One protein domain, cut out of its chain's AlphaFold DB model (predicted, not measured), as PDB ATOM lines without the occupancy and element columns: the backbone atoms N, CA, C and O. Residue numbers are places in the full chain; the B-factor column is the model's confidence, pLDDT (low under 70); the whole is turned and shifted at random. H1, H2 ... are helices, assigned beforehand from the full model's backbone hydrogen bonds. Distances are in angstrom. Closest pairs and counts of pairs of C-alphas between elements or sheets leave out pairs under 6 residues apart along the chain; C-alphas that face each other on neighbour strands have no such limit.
ATOM      1  N   PRO A 140     127.356 117.621  90.359       95.06
ATOM      2  CA  PRO A 140     126.313 117.083  91.230       95.06
ATOM      3  C   PRO A 140     124.952 117.066  90.530       95.06
ATOM      4  O   PRO A 140     124.482 118.108  90.063       95.06
ATOM      5  N   ILE A 141     124.307 115.900  90.498       96.25
ATOM      6  CA  ILE A 141     122.982 115.713  89.903       96.25
ATOM      7  C   ILE A 141     121.929 116.549  90.641       96.25
ATOM      8  O   ILE A 141     121.940 116.642  91.874       96.25
ATOM      9  N   ARG A 142     121.020 117.172  89.884       95.81
ATOM     10  CA  ARG A 142     119.911 117.975  90.424       95.81
ATOM     11  C   ARG A 142     118.684 117.115  90.710       95.81
ATOM     12  O   ARG A 142     118.504 116.051  90.120       95.81
ATOM     13  N   CYS A 143     117.785 117.609  91.557       96.00
ATOM     14  CA  CYS A 143     116.555 116.912  91.920       96.00
ATOM     15  C   CYS A 143     115.683 116.594  90.697       96.00
ATOM     16  O   CYS A 143     115.164 115.487  90.583       96.00
ATOM     17  N   ILE A 144     115.572 117.524  89.742       96.44
ATOM     18  CA  ILE A 144     114.805 117.310  88.504       96.44
ATOM     19  C   ILE A 144     115.418 116.229  87.597       96.44
ATOM     20  O   ILE A 144     114.684 115.448  86.998       96.44
ATOM     21  N   GLU A 145     116.749 116.138  87.544       97.31
ATOM     22  CA  GLU A 145     117.463 115.111  86.774       97.31
ATOM     23  C   GLU A 145     117.261 113.737  87.405       97.31
ATOM     24  O   GLU A 145     116.834 112.807  86.727       97.31
ATOM     25  N   LEU A 146     117.459 113.628  88.720       97.50
ATOM     26  CA  LEU A 146     117.253 112.387  89.462       97.50
ATOM     27  C   LEU A 146     115.781 111.918  89.418       97.50
ATOM     28  O   LEU A 146     115.531 110.722  89.286       97.50
ATOM     29  N   ARG A 147     114.813 112.851  89.448       97.25
ATOM     30  CA  ARG A 147     113.372 112.577  89.285       97.25
ATOM     31  C   ARG A 147     113.043 111.972  87.918       97.25
ATOM     32  O   ARG A 147     112.346 110.964  87.869       97.25
ATOM     33  N   VAL A 148     113.539 112.554  86.822       96.00
ATOM     34  CA  VAL A 148     113.288 112.033  85.461       96.00
ATOM     35  C   VAL A 148     114.036 110.719  85.225       96.00
ATOM     36  O   VAL A 148     113.460 109.771  84.698       96.00
ATOM     37  N   MET A 149     115.280 110.603  85.693       97.19
ATOM     38  CA  MET A 149     116.028 109.346  85.616       97.19
ATOM     39  C   MET A 149     115.350 108.218  86.399       97.19
ATOM     40  O   MET A 149     115.264 107.110  85.885       97.19
ATOM     41  N   GLY A 150     114.801 108.496  87.585       96.69
ATOM     42  CA  GLY A 150     114.033 107.527  88.374       96.69
ATOM     43  C   GLY A 150     112.651 107.170  87.807       96.69
ATOM     44  O   GLY A 150     112.021 106.250  88.323       96.69
ATOM     45  N   ALA A 151     112.174 107.871  86.772       95.75
ATOM     46  CA  ALA A 151     110.971 107.509  86.017       95.75
ATOM     47  C   ALA A 151     111.296 106.649  84.779       95.75
ATOM     48  O   ALA A 151     110.527 105.754  84.436       95.75
ATOM     49  N   VAL A 152     112.442 106.896  84.131       96.25
ATOM     50  CA  VAL A 152     112.885 106.191  82.910       96.25
ATOM     51  C   VAL A 152     113.692 104.923  83.218       96.25
ATOM     52  O   VAL A 152     113.650 103.960  82.450       96.25
ATOM     53  N   PHE A 153     114.430 104.889  84.331       96.81
ATOM     54  CA  PHE A 153     115.337 103.797  84.685       96.81
ATOM     55  C   PHE A 153     114.940 103.125  86.011       96.81
ATOM     56  O   PHE A 153     114.807 103.811  87.026       96.81
ATOM     57  N   PRO A 154     114.823 101.782  86.065       96.31
ATOM     58  CA  PRO A 154     114.571 101.080  87.320       96.31
ATOM     59  C   PRO A 154     115.778 101.188  88.264       96.31
ATOM     60  O   PRO A 154     116.926 101.300  87.823       96.31
ATOM     61  N   THR A 155     115.537 101.077  89.572       95.75
ATOM     62  CA  THR A 155     116.575 101.112  90.626       95.75
ATOM     63  C   THR A 155     117.642 100.024  90.473       95.75
ATOM     64  O   THR A 155     118.782 100.214  90.884       95.75
ATOM     65  N   THR A 156     117.313  98.905  89.826       95.19
ATOM     66  CA  THR A 156     118.257  97.826  89.495       95.19
ATOM     67  C   THR A 156     119.275  98.206  88.413       95.19
ATOM     68  O   THR A 156     120.306  97.544  88.297       95.19
ATOM     69  N   SER A 157     119.019  99.256  87.625       97.19
ATOM     70  CA  SER A 157     119.889  99.661  86.517       97.19
ATOM     71  C   SER A 157     121.213 100.274  86.983       97.19
ATOM     72  O   SER A 157     121.287 100.987  87.987       97.19
ATOM     73  N   THR A 158     122.267 100.065  86.192       96.94
ATOM     74  CA  THR A 158     123.577 100.706  86.395       96.94
ATOM     75  C   THR A 158     123.481 102.230  86.351       96.94
ATOM     76  O   THR A 158     124.086 102.903  87.174       96.94
ATOM     77  N   ILE A 159     122.662 102.780  85.451       97.88
ATOM     78  CA  ILE A 159     122.455 104.227  85.294       97.88
ATOM     79  C   ILE A 159     121.842 104.848  86.559       97.88
ATOM     80  O   ILE A 159     122.335 105.870  87.036       97.88
ATOM     81  N   MET A 160     120.807 104.230  87.142       97.94
ATOM     82  CA  MET A 160     120.200 104.742  88.377       97.94
ATOM     83  C   MET A 160     121.125 104.558  89.592       97.94
ATOM     84  O   MET A 160     121.166 105.412  90.480       97.94
ATOM     85  N   ARG A 161     121.925 103.484  89.610       98.00
ATOM     86  CA  ARG A 161     122.971 103.265  90.618       98.00
ATOM     87  C   ARG A 161     124.056 104.344  90.561       98.00
ATOM     88  O   ARG A 161     124.372 104.933  91.590       98.00
ATOM     89  N   GLU A 162     124.554 104.683  89.374       98.12
ATOM     90  CA  GLU A 162     125.532 105.765  89.192       98.12
ATOM     91  C   GLU A 162     124.957 107.153  89.503       98.12
ATOM     92  O   GLU A 162     125.664 108.008  90.038       98.12
ATOM     93  N   ALA A 163     123.660 107.383  89.277       98.25
ATOM     94  CA  ALA A 163     122.992 108.608  89.718       98.25
ATOM     95  C   ALA A 163     122.955 108.733  91.253       98.25
ATOM     96  O   ALA A 163     123.207 109.811  91.799       98.25
ATOM     97  N   ALA A 164     122.730 107.624  91.964       97.94
ATOM     98  CA  ALA A 164     122.824 107.583  93.419       97.94
ATOM     99  C   ALA A 164     124.279 107.711  93.925       97.94
ATOM    100  O   ALA A 164     124.527 108.453  94.879       97.94
ATOM    101  N   HIS A 165     125.258 107.077  93.266       97.62
ATOM    102  CA  HIS A 165     126.687 107.258  93.566       97.62
ATOM    103  C   HIS A 165     127.167 108.697  93.300       97.62
ATOM    104  O   HIS A 165     128.001 109.210  94.048       97.62
ATOM    105  N   ASN A 166     126.644 109.394  92.284       97.56
ATOM    106  CA  ASN A 166     126.868 110.830  92.086       97.56
ATOM    107  C   ASN A 166     126.341 111.630  93.288       97.56
ATOM    108  O   ASN A 166     127.140 112.271  93.970       97.56
ATOM    109  N   PHE A 167     125.052 111.500  93.625       97.19
ATOM    110  CA  PHE A 167     124.440 112.204  94.759       97.19
ATOM    111  C   PHE A 167     125.207 111.991  96.078       97.19
ATOM    112  O   PHE A 167     125.552 112.959  96.759       97.19
ATOM    113  N   ILE A 168     125.536 110.739  96.426       96.25
ATOM    114  CA  ILE A 168     126.215 110.418  97.691       96.25
ATOM    115  C   ILE A 168     127.643 110.990  97.720       96.25
ATOM    116  O   ILE A 168     128.033 111.597  98.723       96.25
ATOM    117  N   ARG A 169     128.421 110.869  96.631       94.94
ATOM    118  CA  ARG A 169     129.770 111.467  96.548       94.94
ATOM    119  C   ARG A 169     129.717 112.991  96.594       94.94
ATOM    120  O   ARG A 169     130.486 113.592  97.335       94.94
ATOM    121  N   SER A 170     128.801 113.619  95.859       94.94
ATOM    122  CA  SER A 170     128.650 115.078  95.830       94.94
ATOM    123  C   SER A 170     128.127 115.659  97.145       94.94
ATOM    124  O   SER A 170     128.478 116.787  97.488       94.94
ATOM    125  N   HIS A 171     127.348 114.904  97.925       93.62
ATOM    126  CA  HIS A 171     127.008 115.281  99.297       93.62
ATOM    127  C   HIS A 171     128.232 115.208 100.221       93.62
ATOM    128  O   HIS A 171     128.549 116.194 100.882       93.62
ATOM    129  N   ARG A 172     128.964 114.085 100.211       92.25
ATOM    130  CA  ARG A 172     130.180 113.878 101.021       92.25
ATOM    131  C   ARG A 172     131.300 114.872 100.697       92.25
ATOM    132  O   ARG A 172     131.974 115.347 101.601       92.25
ATOM    133  N   GLY A 173     131.470 115.220  99.423       92.00
ATOM    134  CA  GLY A 173     132.392 116.259  98.954       92.00
ATOM    135  C   GLY A 173     131.892 117.695  99.159       92.00
ATOM    136  O   GLY A 173     132.475 118.622  98.598       92.00
ATOM    137  N   SER A 174     130.796 117.897  99.903       90.88
ATOM    138  CA  SER A 174     130.169 119.200 100.170       90.88
ATOM    139  C   SER A 174     129.790 120.001  98.914       90.88
ATOM    140  O   SER A 174     129.571 121.208  98.986       90.88
ATOM    141  N   CYS A 175     129.651 119.365  97.748       90.88
ATOM    142  CA  CYS A 175     129.441 120.049  96.469       90.88
ATOM    143  C   CYS A 175     128.074 120.758  96.381       90.88
ATOM    144  O   CYS A 175     127.944 121.752  95.669       90.88
ATOM    145  N   TYR A 176     127.075 120.284  97.136       89.50
ATOM    146  CA  TYR A 176     125.782 120.964  97.313       89.50
ATOM    147  C   TYR A 176     125.847 122.170  98.277       89.50
ATOM    148  O   TYR A 176     124.953 123.011  98.252       89.50
ATOM    149  N   LEU A 177     126.898 122.274  99.103       84.44
ATOM    150  CA  LEU A 177     127.125 123.380 100.046       84.44
ATOM    151  C   LEU A 177     128.029 124.467  99.442       84.44
ATOM    152  O   LEU A 177     127.753 125.654  99.577       84.44
ATOM    153  N   SER A 178     129.094 124.066  98.742       74.94
ATOM    154  CA  SER A 178     130.131 124.963  98.204       74.94
ATOM    155  C   SER A 178     129.707 125.776  96.971       74.94
ATOM    156  O   SER A 178     130.492 126.577  96.466       74.94
ATOM    157  N   SER A 179     128.498 125.566  96.442       63.00
ATOM    158  CA  SER A 179     128.002 126.251  95.245       63.00
ATOM    159  C   SER A 179     127.089 127.414  95.648       63.00
ATOM    160  O   SER A 179     125.945 127.208  96.046       63.00
ATOM    161  N   GLY A 180     127.621 128.639  95.564       57.41
ATOM    162  CA  GLY A 180     127.060 129.868  96.150       57.41
ATOM    163  C   GLY A 180     125.732 130.396  95.585       57.41
ATOM    164  O   GLY A 180     125.404 131.556  95.821       57.41
ATOM    165  N   SER A 181     124.966 129.588  94.852       52.00
ATOM    166  CA  SER A 181     123.594 129.898  94.445       52.00
ATOM    167  C   SER A 181     122.740 128.626  94.372       52.00
ATOM    168  O   SER A 181     123.087 127.656  93.704       52.00
ATOM    169  N   ASN A 182     121.603 128.642  95.075       62.94
ATOM    170  CA  ASN A 182     120.475 127.694  95.052       62.94
ATOM    171  C   ASN A 182     120.729 126.184  95.310       62.94
ATOM    172  O   ASN A 182     119.794 125.508  95.741       62.94
ATOM    173  N   LYS A 183     121.942 125.630  95.143       67.25
ATOM    174  CA  LYS A 183     122.197 124.171  95.245       67.25
ATOM    175  C   LYS A 183     121.990 123.572  96.651       67.25
ATOM    176  O   LYS A 183     121.830 122.359  96.762       67.25
ATOM    177  N   PHE A 184     121.884 124.390  97.703       73.44
ATOM    178  CA  PHE A 184     121.475 123.925  99.038       73.44
ATOM    179  C   PHE A 184     120.040 123.358  99.045       73.44
ATOM    180  O   PHE A 184     119.762 122.363  99.712       73.44
ATOM    181  N   GLY A 185     119.130 123.946  98.254       88.31
ATOM    182  CA  GLY A 185     117.755 123.456  98.115       88.31
ATOM    183  C   GLY A 185     117.662 122.118  97.376       88.31
ATOM    184  O   GLY A 185     116.828 121.287  97.724       88.31
ATOM    185  N   GLU A 186     118.556 121.874  96.409       92.19
ATOM    186  CA  GLU A 186     118.613 120.621  95.635       92.19
ATOM    187  C   GLU A 186     118.836 119.401  96.542       92.19
ATOM    188  O   GLU A 186     118.176 118.380  96.368       92.19
ATOM    189  N   PHE A 187     119.711 119.513  97.551       93.81
ATOM    190  CA  PHE A 187     119.973 118.421  98.494       93.81
ATOM    191  C   PHE A 187     118.716 118.017  99.279       93.81
ATOM    192  O   PHE A 187     118.379 116.833  99.341       93.81
ATOM    193  N   HIS A 188     117.996 118.992  99.840       94.06
ATOM    194  CA  HIS A 188     116.756 118.726 100.571       94.06
ATOM    195  C   HIS A 188     115.649 118.211  99.642       94.06
ATOM    196  O   HIS A 188     115.006 117.216  99.966       94.06
ATOM    197  N   ALA A 189     115.501 118.789  98.446       96.12
ATOM    198  CA  ALA A 189     114.531 118.326  97.456       96.12
ATOM    199  C   ALA A 189     114.791 116.875  96.997       96.12
ATOM    200  O   ALA A 189     113.834 116.130  96.775       96.12
ATOM    201  N   ILE A 190     116.061 116.455  96.885       96.75
ATOM    202  CA  ILE A 190     116.434 115.052  96.636       96.75
ATOM    203  C   ILE A 190     116.102 114.182  97.853       96.75
ATOM    204  O   ILE A 190     115.491 113.128  97.689       96.75
ATOM    205  N   GLN A 191     116.457 114.602  99.073       96.94
ATOM    206  CA  GLN A 191     116.119 113.839 100.278       96.94
ATOM    207  C   GLN A 191     114.610 113.618 100.425       96.94
ATOM    208  O   GLN A 191     114.194 112.519 100.785       96.94
ATOM    209  N   ASP A 192     113.794 114.633 100.158       97.69
ATOM    210  CA  ASP A 192     112.339 114.528 100.264       97.69
ATOM    211  C   ASP A 192     111.765 113.649  99.146       97.69
ATOM    212  O   ASP A 192     110.961 112.764  99.430       97.69
ATOM    213  N   TRP A 193     112.286 113.756  97.917       97.19
ATOM    214  CA  TRP A 193     111.967 112.827  96.823       97.19
ATOM    215  C   TRP A 193     112.320 111.360  97.128       97.19
ATOM    216  O   TRP A 193     111.626 110.445  96.683       97.19
ATOM    217  N   ILE A 194     113.385 111.111  97.894       97.75
ATOM    218  CA  ILE A 194     113.728 109.761  98.362       97.75
ATOM    219  C   ILE A 194     112.717 109.294  99.423       97.75
ATOM    220  O   ILE A 194     112.295 108.145  99.373       97.75
ATOM    221  N   LYS A 195     112.292 110.169 100.349       97.94
ATOM    222  CA  LYS A 195     111.309 109.851 101.411       97.94
ATOM    223  C   LYS A 195     109.897 109.572 100.883       97.94
ATOM    224  O   LYS A 195     109.162 108.844 101.544       97.94
ATOM    225  N   GLU A 196     109.522 110.127  99.726       97.75
ATOM    226  CA  GLU A 196     108.225 109.893  99.059       97.75
ATOM    227  C   GLU A 196     107.921 108.395  98.813       97.75
ATOM    228  O   GLU A 196     106.755 108.026  98.694       97.75
ATOM    229  N   ASP A 197     108.940 107.530  98.723       97.62
ATOM    230  CA  ASP A 197     108.807 106.150  98.241       97.62
ATOM    231  C   ASP A 197     109.700 105.171  99.026       97.62
ATOM    232  O   ASP A 197     110.927 105.291  99.062       97.62
ATOM    233  N   LYS A 198     109.084 104.139  99.618       97.62
ATOM    234  CA  LYS A 198     109.778 103.105 100.406       97.62
ATOM    235  C   LYS A 198     110.856 102.365  99.603       97.62
ATOM    236  O   LYS A 198     111.875 101.992 100.185       97.62
ATOM    237  N   VAL A 199     110.663 102.171  98.295       97.12
ATOM    238  CA  VAL A 199     111.629 101.492  97.416       97.12
ATOM    239  C   VAL A 199     112.876 102.358  97.233       97.12
ATOM    240  O   VAL A 199     113.996 101.858  97.354       97.12
ATOM    241  N   ARG A 200     112.703 103.677  97.052       96.81
ATOM    242  CA  ARG A 200     113.817 104.644  97.013       96.81
ATOM    243  C   ARG A 200     114.546 104.693  98.355       96.81
ATOM    244  O   ARG A 200     115.772 104.625  98.369       96.81
ATOM    245  N   VAL A 201     113.821 104.746  99.480       97.75
ATOM    246  CA  VAL A 201     114.429 104.714 100.828       97.75
ATOM    247  C   VAL A 201     115.285 103.461 101.038       97.75
ATOM    248  O   VAL A 201     116.369 103.572 101.609       97.75
ATOM    249  N   ALA A 202     114.833 102.284 100.594       97.62
ATOM    250  CA  ALA A 202     115.606 101.044 100.700       97.62
ATOM    251  C   ALA A 202     116.875 101.085  99.826       97.62
ATOM    252  O   ALA A 202     117.979 100.910 100.339       97.62
ATOM    253  N   PHE A 203     116.724 101.418  98.543       97.56
ATOM    254  CA  PHE A 203     117.814 101.517  97.566       97.56
ATOM    255  C   PHE A 203     118.920 102.503  97.990       97.56
ATOM    256  O   PHE A 203     120.100 102.152  98.031       97.56
ATOM    257  N   PHE A 204     118.559 103.728  98.391       97.19
ATOM    258  CA  PHE A 204     119.542 104.716  98.856       97.19
ATOM    259  C   PHE A 204     120.166 104.354 100.216       97.19
ATOM    260  O   PHE A 204     121.298 104.757 100.490       97.19
ATOM    261  N   ARG A 205     119.471 103.582 101.067       97.00
ATOM    262  CA  ARG A 205     120.024 103.073 102.334       97.00
ATOM    263  C   ARG A 205     121.113 102.033 102.085       97.00
ATOM    264  O   ARG A 205     122.182 102.156 102.676       97.00
ATOM    265  N   GLU A 206     120.859 101.069 101.204       96.38
ATOM    266  CA  GLU A 206     121.816 100.018 100.833       96.38
ATOM    267  C   GLU A 206     123.115 100.622 100.269       96.38
ATOM    268  O   GLU A 206     124.206 100.357 100.774       96.38
ATOM    269  N   LEU A 207     123.006 101.531  99.293       95.38
ATOM    270  CA  LEU A 207     124.174 102.196  98.700       95.38
ATOM    271  C   LEU A 207     124.951 103.051  99.718       95.38
ATOM    272  O   LEU A 207     126.180 103.112  99.672       95.38
ATOM    273  N   ASN A 208     124.271 103.687 100.679       93.94
ATOM    274  CA  ASN A 208     124.944 104.434 101.745       93.94
ATOM    275  C   ASN A 208     125.662 103.509 102.751       93.94
ATOM    276  O   ASN A 208     126.733 103.864 103.241       93.94
ATOM    277  N   GLN A 209     125.130 102.312 103.028       94.19
ATOM    278  CA  GLN A 209     125.814 101.296 103.842       94.19
ATOM    279  C   GLN A 209     127.098 100.803 103.157       94.19
ATOM    280  O   GLN A 209     128.149 100.762 103.795       94.19
ATOM    281  N   GLN A 210     127.049 100.525 101.847       92.69
ATOM    282  CA  GLN A 210     128.234 100.148 101.062       92.69
ATOM    283  C   GLN A 210     129.347 101.210 101.163       92.69
ATOM    284  O   GLN A 210     130.511 100.873 101.380       92.69
ATOM    285  N   TYR A 211     128.998 102.500 101.092       89.81
ATOM    286  CA  TYR A 211     129.962 103.589 101.285       89.81
ATOM    287  C   TYR A 211     130.529 103.679 102.709       89.81
ATOM    288  O   TYR A 211     131.723 103.927 102.859       89.81
ATOM    289  N   GLN A 212     129.720 103.466 103.752       89.00
ATOM    290  CA  GLN A 212     130.201 103.491 105.144       89.00
ATOM    291  C   GLN A 212     131.256 102.405 105.402       89.00
ATOM    292  O   GLN A 212     132.279 102.677 106.031       89.00
ATOM    293  N   LEU A 213     131.058 101.203 104.850       88.75
ATOM    294  CA  LEU A 213     132.035 100.113 104.922       88.75
ATOM    295  C   LEU A 213     133.348 100.471 104.196       88.75
ATOM    296  O   LEU A 213     134.433 100.200 104.711       88.75
ATOM    297  N   GLN A 214     133.269 101.143 103.038       87.12
ATOM    298  CA  GLN A 214     134.453 101.616 102.305       87.12
ATOM    299  C   GLN A 214     135.252 102.697 103.050       87.12
ATOM    300  O   GLN A 214     136.466 102.787 102.856       87.12
ATOM    301  N   ASP A 215     134.612 103.528 103.874       84.50
ATOM    302  CA  ASP A 215     135.321 104.505 104.710       84.50
ATOM    303  C   ASP A 215     136.022 103.808 105.882       84.50
ATOM    304  O   ASP A 215     137.213 104.021 106.115       84.50
ATOM    305  N   GLN A 216     135.303 102.924 106.583       83.69
ATOM    306  CA  GLN A 216     135.831 102.167 107.722       83.69
ATOM    307  C   GLN A 216     137.073 101.356 107.323       83.69
ATOM    308  O   GLN A 216     138.110 101.470 107.982       83.69
ATOM    309  N   GLY A 217     137.013 100.641 106.193       77.12
ATOM    310  CA  GLY A 217     138.136  99.862 105.659       77.12
ATOM    311  C   GLY A 217     139.381 100.687 105.303       77.12
ATOM    312  O   GLY A 217     140.492 100.171 105.371       77.12
ATOM    313  N   LYS A 218     139.242 101.982 104.988       72.56
ATOM    314  CA  LYS A 218     140.399 102.877 104.789       72.56
ATOM    315  C   LYS A 218     141.027 103.289 106.120       72.56
ATOM    316  O   LYS A 218     142.246 103.383 106.221       72.56
TER     317      LYS A 218
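Overview. This is residues 140 to 218 of the 499 residues of an uncharacterized protein of Lophiostoma macrostomum CBS 122681 (UniProt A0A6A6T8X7). Two pairs of helices pack together: H1 and H2, running opposite ways beside each other, make one side, and H3 and H4, which meet in a corner, make the other. H3 packs on H1, H4 crosses H2 at a steep tilt, and the end of H4, residues 212 to 218, sticks out from the body. The 79 printed residues hold four named helices, in the order H1, H2, H3, H4, and no named strand; the class is all helix. The whole is compact, with a radius of gyration of the C-alphas of 12.5 A, and spans 34 by 32 by 20 A.

Arrangement. H1, residues 143 to 152, and H2, residues 158 to 172, form a helical hairpin over a tight link of 5 residues. They only just touch, with 3 pairs of C-alphas within 8 A, and run opposite ways at a shallow tilt of 18 degrees. H2 touches H1 with residues 160 to 163 alone, and the closest C-alphas of the two, those of Gly 150 and Met 160, are 6.8 A apart. H3, residues 183 to 195, touches H1, where the C-alphas of Cys 143 and Ile 190 come closest at 5.1 A. These two run the same way at a steep tilt of 37 degrees, only just past shallow. H2 and H3 are close but not clearly touching, the closest C-alphas being those of His 171 and Phe 187 at 7.7 A. H4, residues 198 to 218, touches H2 at a steep tilt of 60 degrees, the same way. H2 touches H4 with residues 164 to 168 alone, and H4 touches H2 with residues 204 to 208 alone; the closest C-alphas of the two, those of Ala 164 and Phe 204, are 7.0 A apart. H3 and H4 touch only at the corner by their link, with the C-alphas of Ile 194 and Arg 200 closest at 5.3 A. H1 and H4 are apart. Each O i to N i+4 pair is within hydrogen-bond range in H1 and H2; the counts are 7 of 9 in H3 and 16 of 17 in H4.

Along the chain. H1 begins at C-alpha 143, at (116.555, 116.912, 91.920), and is 14.5 A from first to last C-alpha. H2 measures 20.8 A and H3 19.0 A. H4, the longest, measures 30.9 A and ends at C-alpha 218, at (140.399, 102.877, 104.789).

Size, cuts and confidence. The two C-alphas farthest apart, those of Val 152 and Lys 218, are 35.3 A apart. The printed part has no cut. The link from H2 to H3, 10 residues, is short, and the link from H3 to H4, 2 residues, is tight. The mean pLDDT of the printed part is 91.8; residues 179 to 183, of which 183 belongs to H3, are under 70.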